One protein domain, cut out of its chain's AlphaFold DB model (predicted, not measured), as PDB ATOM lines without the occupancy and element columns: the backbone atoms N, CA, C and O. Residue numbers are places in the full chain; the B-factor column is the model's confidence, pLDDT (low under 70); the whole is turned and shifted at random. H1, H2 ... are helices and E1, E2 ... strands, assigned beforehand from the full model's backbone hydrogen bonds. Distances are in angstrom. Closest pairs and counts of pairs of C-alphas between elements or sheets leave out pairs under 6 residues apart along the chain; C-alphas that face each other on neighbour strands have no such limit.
ATOM      1  N   ASP A  71     113.227 171.132  96.481       79.06
ATOM      2  CA  ASP A  71     112.281 172.253  96.376       79.06
ATOM      3  C   ASP A  71     112.894 173.518  95.743       79.06
ATOM      4  O   ASP A  71     112.210 174.253  95.035       79.06
ATOM      5  N   ASP A  72     114.190 173.771  95.957       84.44
ATOM      6  CA  ASP A  72     114.890 174.979  95.499       84.44
ATOM      7  C   ASP A  72     115.913 174.735  94.373       84.44
ATOM      8  O   ASP A  72     116.438 175.695  93.787       84.44
ATOM      9  N   ARG A  73     116.209 173.466  94.055       84.12
ATOM     10  CA  ARG A  73     117.309 173.066  93.162       84.12
ATOM     11  C   ARG A  73     117.097 171.703  92.507       84.12
ATOM     12  O   ARG A  73     116.457 170.814  93.057       84.12
ATOM     13  N   VAL A  74     117.742 171.493  91.366       89.62
ATOM     14  CA  VAL A  74     117.747 170.212  90.648       89.62
ATOM     15  C   VAL A  74     119.184 169.786  90.370       89.62
ATOM     16  O   VAL A  74     119.974 170.567  89.838       89.62
ATOM     17  N   VAL A  75     119.523 168.544  90.718       89.25
ATOM     18  CA  VAL A  75     120.827 167.940  90.416       89.25
ATOM     19  C   VAL A  75     120.729 167.179  89.099       89.25
ATOM     20  O   VAL A  75     119.930 166.250  88.947       89.25
ATOM     21  N   LEU A  76     121.552 167.595  88.145       89.38
ATOM     22  CA  LEU A  76     121.660 167.059  86.797       89.38
ATOM     23  C   LEU A  76     122.971 166.277  86.659       89.38
ATOM     24  O   LEU A  76     124.017 166.743  87.104       89.38
ATOM     25  N   VAL A  77     122.919 165.126  85.995       88.56
ATOM     26  CA  VAL A  77     124.076 164.278  85.664       88.56
ATOM     27  C   VAL A  77     124.224 164.216  84.152       88.56
ATOM     28  O   VAL A  77     123.236 163.960  83.449       88.56
ATOM     29  N   ASP A  78     125.440 164.421  83.654       85.25
ATOM     30  CA  ASP A  78     125.736 164.251  82.234       85.25
ATOM     31  C   ASP A  78     125.703 162.765  81.866       85.25
ATOM     32  O   ASP A  78     126.526 161.981  82.332       85.25
ATOM     33  N   ARG A  79     124.720 162.368  81.054       84.94
ATOM     34  CA  ARG A  79     124.621 161.015  80.485       84.94
ATOM     35  C   ARG A  79     124.603 161.051  78.961       84.94
ATOM     36  O   ARG A  79     124.152 160.099  78.322       84.94
ATOM     37  N   GLY A  80     125.038 162.167  78.382       82.12
ATOM     38  CA  GLY A  80     125.127 162.326  76.947       82.12
ATOM     39  C   GLY A  80     126.192 161.404  76.366       82.12
ATOM     40  O   GLY A  80     127.281 161.250  76.913       82.12
ATOM     41  N   ILE A  81     125.900 160.844  75.193       77.75
ATOM     42  CA  ILE A  81     126.892 160.107  74.403       77.75
ATOM     43  C   ILE A  81     127.992 161.084  73.931       77.75
ATOM     44  O   ILE A  81     129.117 160.695  73.695       77.75
ATOM     45  N   GLY A  82     127.746 162.396  73.892       79.44
ATOM     46  CA  GLY A  82     128.730 163.368  73.407       79.44
ATOM     47  C   GLY A  82     128.840 163.341  71.882       79.44
ATOM     48  O   GLY A  82     127.886 162.997  71.183       79.44
ATOM     49  N   SER A  83     129.979 163.778  71.333       83.50
ATOM     50  CA  SER A  83     130.107 163.942  69.878       83.50
ATOM     51  C   SER A  83     130.360 162.601  69.157       83.50
ATOM     52  O   SER A  83     131.302 161.891  69.518       83.50
ATOM     53  N   PRO A  84     129.616 162.262  68.083       87.81
ATOM     54  CA  PRO A  84     129.861 161.041  67.306       87.81
ATOM     55  C   PRO A  84     131.269 160.982  66.699       87.81
ATOM     56  O   PRO A  84     131.870 159.915  66.612       87.81
ATOM     57  N   ALA A  85     131.820 162.139  66.318       87.81
ATOM     58  CA  ALA A  85     133.171 162.248  65.775       87.81
ATOM     59  C   ALA A  85     134.243 161.784  66.776       87.81
ATOM     60  O   ALA A  85     135.168 161.068  66.392       87.81
ATOM     61  N   LEU A  86     134.091 162.122  68.062       86.12
ATOM     62  CA  LEU A  86     134.971 161.637  69.127       86.12
ATOM     63  C   LEU A  86     134.912 160.109  69.243       86.12
ATOM     64  O   LEU A  86     135.955 159.467  69.327       86.12
ATOM     65  N   HIS A  87     133.721 159.512  69.184       86.62
ATOM     66  CA  HIS A  87     133.566 158.056  69.250       86.62
ATOM     67  C   HIS A  87     134.198 157.326  68.068       86.62
ATOM     68  O   HIS A  87     134.827 156.281  68.251       86.62
ATOM     69  N   VAL A  88     134.074 157.885  66.861       88.12
ATOM     70  CA  VAL A  88     134.751 157.365  65.666       88.12
ATOM     71  C   VAL A  88     136.269 157.475  65.826       88.12
ATOM     72  O   VAL A  88     136.979 156.500  65.590       88.12
ATOM     73  N   ALA A  89     136.776 158.616  66.301       83.94
ATOM     74  CA  ALA A  89     138.203 158.799  66.560       83.94
ATOM     75  C   ALA A  89     138.730 157.818  67.623       83.94
ATOM     76  O   ALA A  89     139.788 157.217  67.435       83.94
ATOM     77  N   LEU A  90     137.979 157.587  68.703       81.44
ATOM     78  CA  LEU A  90     138.312 156.602  69.734       81.44
ATOM     79  C   LEU A  90     138.264 155.175  69.184       81.44
ATOM     80  O   LEU A  90     139.149 154.377  69.487       81.44
ATOM     81  N   LEU A  91     137.280 154.846  68.347       85.38
ATOM     82  CA  LEU A  91     137.161 153.524  67.734       85.38
ATOM     83  C   LEU A  91     138.376 153.214  66.855       85.38
ATOM     84  O   LEU A  91     138.975 152.151  67.003       85.38
ATOM     85  N   LEU A  92     138.768 154.159  65.997       82.19
ATOM     86  CA  LEU A  92     139.901 153.998  65.085       82.19
ATOM     87  C   LEU A  92     141.247 153.977  65.817       82.19
ATOM     88  O   LEU A  92     142.125 153.201  65.455       82.19
ATOM     89  N   SER A  93     141.417 154.806  66.848       76.69
ATOM     90  CA  SER A  93     142.700 154.924  67.556       76.69
ATOM     91  C   SER A  93     142.931 153.836  68.608       76.69
ATOM     92  O   SER A  93     144.075 153.463  68.851       76.69
ATOM     93  N   THR A  94     141.871 153.306  69.226       77.25
ATOM     94  CA  THR A  94     141.983 152.359  70.355       77.25
ATOM     95  C   THR A  94     141.331 150.999  70.101       77.25
ATOM     96  O   THR A  94     141.269 150.167  71.006       77.25
ATOM     97  N   GLY A  95     140.789 150.765  68.901       75.12
ATOM     98  CA  GLY A  95     140.057 149.536  68.580       75.12
ATOM     99  C   GLY A  95     138.769 149.358  69.393       75.12
ATOM    100  O   GLY A  95     138.301 148.238  69.563       75.12
ATOM    101  N   GLY A  96     138.215 150.449  69.933       79.12
ATOM    102  CA  GLY A  96     136.976 150.453  70.718       79.12
ATOM    103  C   GLY A  96     137.161 150.511  72.237       79.12
ATOM    104  O   GLY A  96     136.214 150.875  72.933       79.12
ATOM    105  N   VAL A  97     138.364 150.266  72.763       78.50
ATOM    106  CA  VAL A  97     138.648 150.342  74.212       78.50
ATOM    107  C   VAL A  97     138.373 151.744  74.771       78.50
ATOM    108  O   VAL A  97     137.785 151.895  75.839       78.50
ATOM    109  N   GLY A  98     138.715 152.785  74.015       78.31
ATOM    110  CA  GLY A  98     138.447 154.176  74.373       78.31
ATOM    111  C   GLY A  98     136.955 154.497  74.466       78.31
ATOM    112  O   GLY A  98     136.563 155.294  75.311       78.31
ATOM    113  N   ASN A  99     136.106 153.835  73.672       85.50
ATOM    114  CA  ASN A  99     134.652 153.994  73.774       85.50
ATOM    115  C   ASN A  99     134.098 153.360  75.053       85.50
ATOM    116  O   ASN A  99     133.213 153.935  75.678       85.50
ATOM    117  N   VAL A 100     134.651 152.221  75.479       84.00
ATOM    118  CA  VAL A 100     134.305 151.593  76.764       84.00
ATOM    119  C   VAL A 100     134.737 152.481  77.933       84.00
ATOM    120  O   VAL A 100     133.950 152.714  78.849       84.00
ATOM    121  N   ALA A 101     135.949 153.038  77.879       80.44
ATOM    122  CA  ALA A 101     136.436 153.976  78.889       80.44
ATOM    123  C   ALA A 101     135.593 155.264  78.942       80.44
ATOM    124  O   ALA A 101     135.266 155.747  80.024       80.44
ATOM    125  N   TYR A 102     135.190 155.796  77.787       80.31
ATOM    126  CA  TYR A 102     134.309 156.960  77.709       80.31
ATOM    127  C   TYR A 102     132.912 156.660  78.271       80.31
ATOM    128  O   TYR A 102     132.380 157.439  79.059       80.31
ATOM    129  N   ALA A 103     132.333 155.503  77.935       83.75
ATOM    130  CA  ALA A 103     131.062 155.070  78.507       83.75
ATOM    131  C   ALA A 103     131.155 154.939  80.036       83.75
ATOM    132  O   ALA A 103     130.252 155.373  80.747       83.75
ATOM    133  N   TRP A 104     132.267 154.416  80.555       79.25
ATOM    134  CA  TRP A 104     132.523 154.380  81.995       79.25
ATOM    135  C   TRP A 104     132.622 155.781  82.614       79.25
ATOM    136  O   TRP A 104     132.098 156.002  83.699       79.25
ATOM    137  N   TYR A 105     133.251 156.742  81.934       77.19
ATOM    138  CA  TYR A 105     133.340 158.128  82.404       77.19
ATOM    139  C   TYR A 105     131.962 158.809  82.504       77.19
ATOM    140  O   TYR A 105     131.658 159.423  83.524       77.19
ATOM    141  N   CYS A 106     131.104 158.657  81.492       75.81
ATOM    142  CA  CYS A 106     129.780 159.296  81.461       75.81
ATOM    143  C   CYS A 106     128.708 158.551  82.278       75.81
ATOM    144  O   CYS A 106     127.749 159.161  82.742       75.81
ATOM    145  N   HIS A 107     128.831 157.232  82.450       79.12
ATOM    146  CA  HIS A 107     127.813 156.411  83.123       79.12
ATOM    147  C   HIS A 107     128.271 155.821  84.461       79.12
ATOM    148  O   HIS A 107     127.487 155.150  85.134       79.12
ATOM    149  N   GLY A 108     129.523 156.050  84.848       75.19
ATOM    150  CA  GLY A 108     130.095 155.562  86.093       75.19
ATOM    151  C   GLY A 108     129.750 156.421  87.316       75.19
ATOM    152  O   GLY A 108     129.046 157.428  87.221       75.19
ATOM    153  N   PRO A 109     130.273 156.044  88.495       66.25
ATOM    154  CA  PRO A 109     129.990 156.732  89.758       66.25
ATOM    155  C   PRO A 109     130.434 158.205  89.778       66.25
ATOM    156  O   PRO A 109     129.756 159.040  90.383       66.25
ATOM    157  N   GLY A 110     131.530 158.516  89.075       67.06
ATOM    158  CA  GLY A 110     132.119 159.854  88.945       67.06
ATOM    159  C   GLY A 110     131.593 160.676  87.762       67.06
ATOM    160  O   GLY A 110     132.285 161.581  87.302       67.06
ATOM    161  N   ALA A 111     130.413 160.344  87.227       75.75
ATOM    162  CA  ALA A 111     129.813 161.101  86.131       75.75
ATOM    163  C   ALA A 111     129.628 162.587  86.519       75.75
ATOM    164  O   ALA A 111     129.188 162.864  87.638       75.75
ATOM    165  N   PRO A 112     129.923 163.552  85.623       76.44
ATOM    166  CA  PRO A 112     129.847 164.977  85.940       76.44
ATOM    167  C   PRO A 112     128.455 165.403  86.422       76.44
ATOM    168  O   PRO A 112     127.450 165.152  85.748       76.44
ATOM    169  N   ARG A 113     128.398 166.103  87.562       85.19
ATOM    170  CA  ARG A 113     127.151 166.596  88.164       85.19
ATOM    171  C   ARG A 113     127.102 168.122  88.181       85.19
ATOM    172  O   ARG A 113     128.087 168.798  88.486       85.19
ATOM    173  N   CYS A 114     125.940 168.696  87.888       86.38
ATOM    174  CA  CYS A 114     125.687 170.116  88.113       86.38
ATOM    175  C   CYS A 114     124.363 170.348  88.842       86.38
ATOM    176  O   CYS A 114     123.363 169.677  88.612       86.38
ATOM    177  N   GLU A 115     124.373 171.307  89.756       88.69
ATOM    178  CA  GLU A 115     123.226 171.770  90.520       88.69
ATOM    179  C   GLU A 115     122.688 173.039  89.859       88.69
ATOM    180  O   GLU A 115     123.382 174.058  89.772       88.69
ATOM    181  N   LEU A 116     121.451 172.968  89.373       88.88
ATOM    182  CA  LEU A 116     120.721 174.093  88.805       88.88
ATOM    183  C   LEU A 116     119.724 174.604  89.846       88.88
ATOM    184  O   LEU A 116     118.793 173.888  90.217       88.88
ATOM    185  N   ARG A 117     119.905 175.841  90.308       85.69
ATOM    186  CA  ARG A 117     119.037 176.468  91.312       85.69
ATOM    187  C   ARG A 117     117.981 177.373  90.692       85.69
ATOM    188  O   ARG A 117     118.161 177.923  89.601       85.69
ATOM    189  N   THR A 118     116.877 177.546  91.411       82.00
ATOM    190  CA  THR A 118     115.758 178.425  91.025       82.00
ATOM    191  C   THR A 118     116.152 179.907  90.976       82.00
ATOM    192  O   THR A 118     115.695 180.632  90.089       82.00
ATOM    193  N   ASP A 119     117.098 180.335  91.822       78.06
ATOM    194  CA  ASP A 119     117.736 181.665  91.784       78.06
ATOM    195  C   ASP A 119     118.557 181.909  90.499       78.06
ATOM    196  O   ASP A 119     118.871 183.041  90.128       78.06
ATOM    197  N   GLY A 120     118.843 180.838  89.762       75.00
ATOM    198  CA  GLY A 120     119.575 180.848  88.518       75.00
ATOM    199  C   GLY A 120     121.076 180.690  88.623       75.00
ATOM    200  O   GLY A 120     121.742 180.806  87.591       75.00
ATOM    201  N   THR A 121     121.591 180.388  89.802       80.75
ATOM    202  CA  THR A 121     122.966 179.945  89.965       80.75
ATOM    203  C   THR A 121     123.121 178.514  89.439       80.75
ATOM    204  O   THR A 121     122.238 177.664  89.577       80.75
ATOM    205  N   VAL A 122     124.245 178.264  88.765       81.25
ATOM    206  CA  VAL A 122     124.658 176.924  88.340       81.25
ATOM    207  C   VAL A 122     125.923 176.605  89.105       81.25
ATOM    208  O   VAL A 122     126.926 177.306  88.957       81.25
ATOM    209  N   ARG A 123     125.887 175.554  89.916       80.25
ATOM    210  CA  ARG A 123     127.059 175.093  90.652       80.25
ATOM    211  C   ARG A 123     127.462 173.737  90.106       80.25
ATOM    212  O   ARG A 123     126.654 172.817  90.091       80.25
ATOM    213  N   ARG A 124     128.700 173.591  89.636       77.50
ATOM    214  CA  ARG A 124     129.230 172.243  89.410       77.50
ATOM    215  C   ARG A 124     129.411 171.597  90.774       77.50
ATOM    216  O   ARG A 124     130.015 172.192  91.665       77.50
ATOM    217  N   VAL A 125     128.792 170.438  90.947       67.75
ATOM    218  CA  VAL A 125     129.012 169.616  92.129       67.75
ATOM    219  C   VAL A 125     130.181 168.733  91.749       67.75
ATOM    220  O   VAL A 125     130.010 167.621  91.264       67.75
ATOM    221  N   ASP A 126     131.377 169.292  91.891       59.03
ATOM    222  CA  ASP A 126     132.550 168.451  92.043       59.03
ATOM    223  C   ASP A 126     132.322 167.748  93.383       59.03
ATOM    224  O   ASP A 126     132.057 168.430  94.379       59.03
ATOM    225  N   ASP A 127     132.294 166.414  93.407       51.88
ATOM    226  CA  ASP A 127     132.121 165.623  94.629       51.88
ATOM    227  C   ASP A 127     133.320 165.871  95.567       51.88
ATOM    228  O   ASP A 127     134.230 165.062  95.721       51.88
TER     229      ASP A 127
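AT A GLANCE: This is residues 71 to 127 of the 273 residues of a protein of Halogranum amylolyticum (UniProt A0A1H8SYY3). A small three-stranded sheet makes one end of a rod, and two helices of equal residue count, H1 and H2, make the other end as a V that opens toward the sheet. The chain leaves the sheet from E1, runs out to H1, turns into H2 and comes back to E2, while E2 and E3 close the sheet as a hairpin. The printed part has 57 residues, with two named helices and three named strands in the order E1, H1, H2, E2, E3; the sheet runs E1, E2, E3, antiparallel throughout, and the class is mixed, helices and strands. The whole is loose, with a radius of gyration of the C-alphas of 14.7 A and spans of 45 by 21 by 14 A.

IN THESE COORDINATES: E1 is residues 73 to 78, 16.4 A from first to last C-alpha, beginning with C-alpha 73 at (117.309, 173.066, 93.162). H1 is residues 84 to 94, 15.2 A long, and its last C-alpha, 94, stands at (141.983, 152.359, 70.355). H2 is residues 97 to 107, 15.3 A long. E2 is residues 113 to 117, 13.2 A long, and E3 is residues 122 to 125, 9.3 A long, ending with C-alpha 125 at (129.012, 169.616, 92.129).

HOW THE PARTS SIT: In the sheet, E1 and E3 are edge strands and E2 is the inner strand. E1 and E2 are antiparallel at 153 degrees between their directions, with N 76 and O 114 within hydrogen-bond range at 2.8 A and N 116 and O 74 at 2.9 A. E2 and E3 form a hairpin, antiparallel at 147 degrees, with N 115 and O 123 at 2.8 A and N 123 and O 115 at 2.9 A. H2 is only just on the sheet, with 5 pairs of C-alphas within 10 A, and only grazes it with residues 105 to 107. The closest C-alphas of E1 and H2 are those of Asp 78 and Cys 106, 6.4 A apart. H1 and H2 touch, their closest C-alphas being those of Leu 90 and Gly 98, 5.2 A apart; they run opposite ways at a steep tilt of 45 degrees. H1 is not on the sheet, and it is apart from E2 and E3. In H1 and H2 every O i to N i+4 pair is within hydrogen-bond range.

THE WHOLE: The two C-alphas farthest apart are those of Asp 71 and Leu 92, at 45.6 A. The printed part has no cut, and the four links between named elements are tight. The mean pLDDT of the printed part is 80.5; residues 109 to 110 and 125 to 127 are under 70.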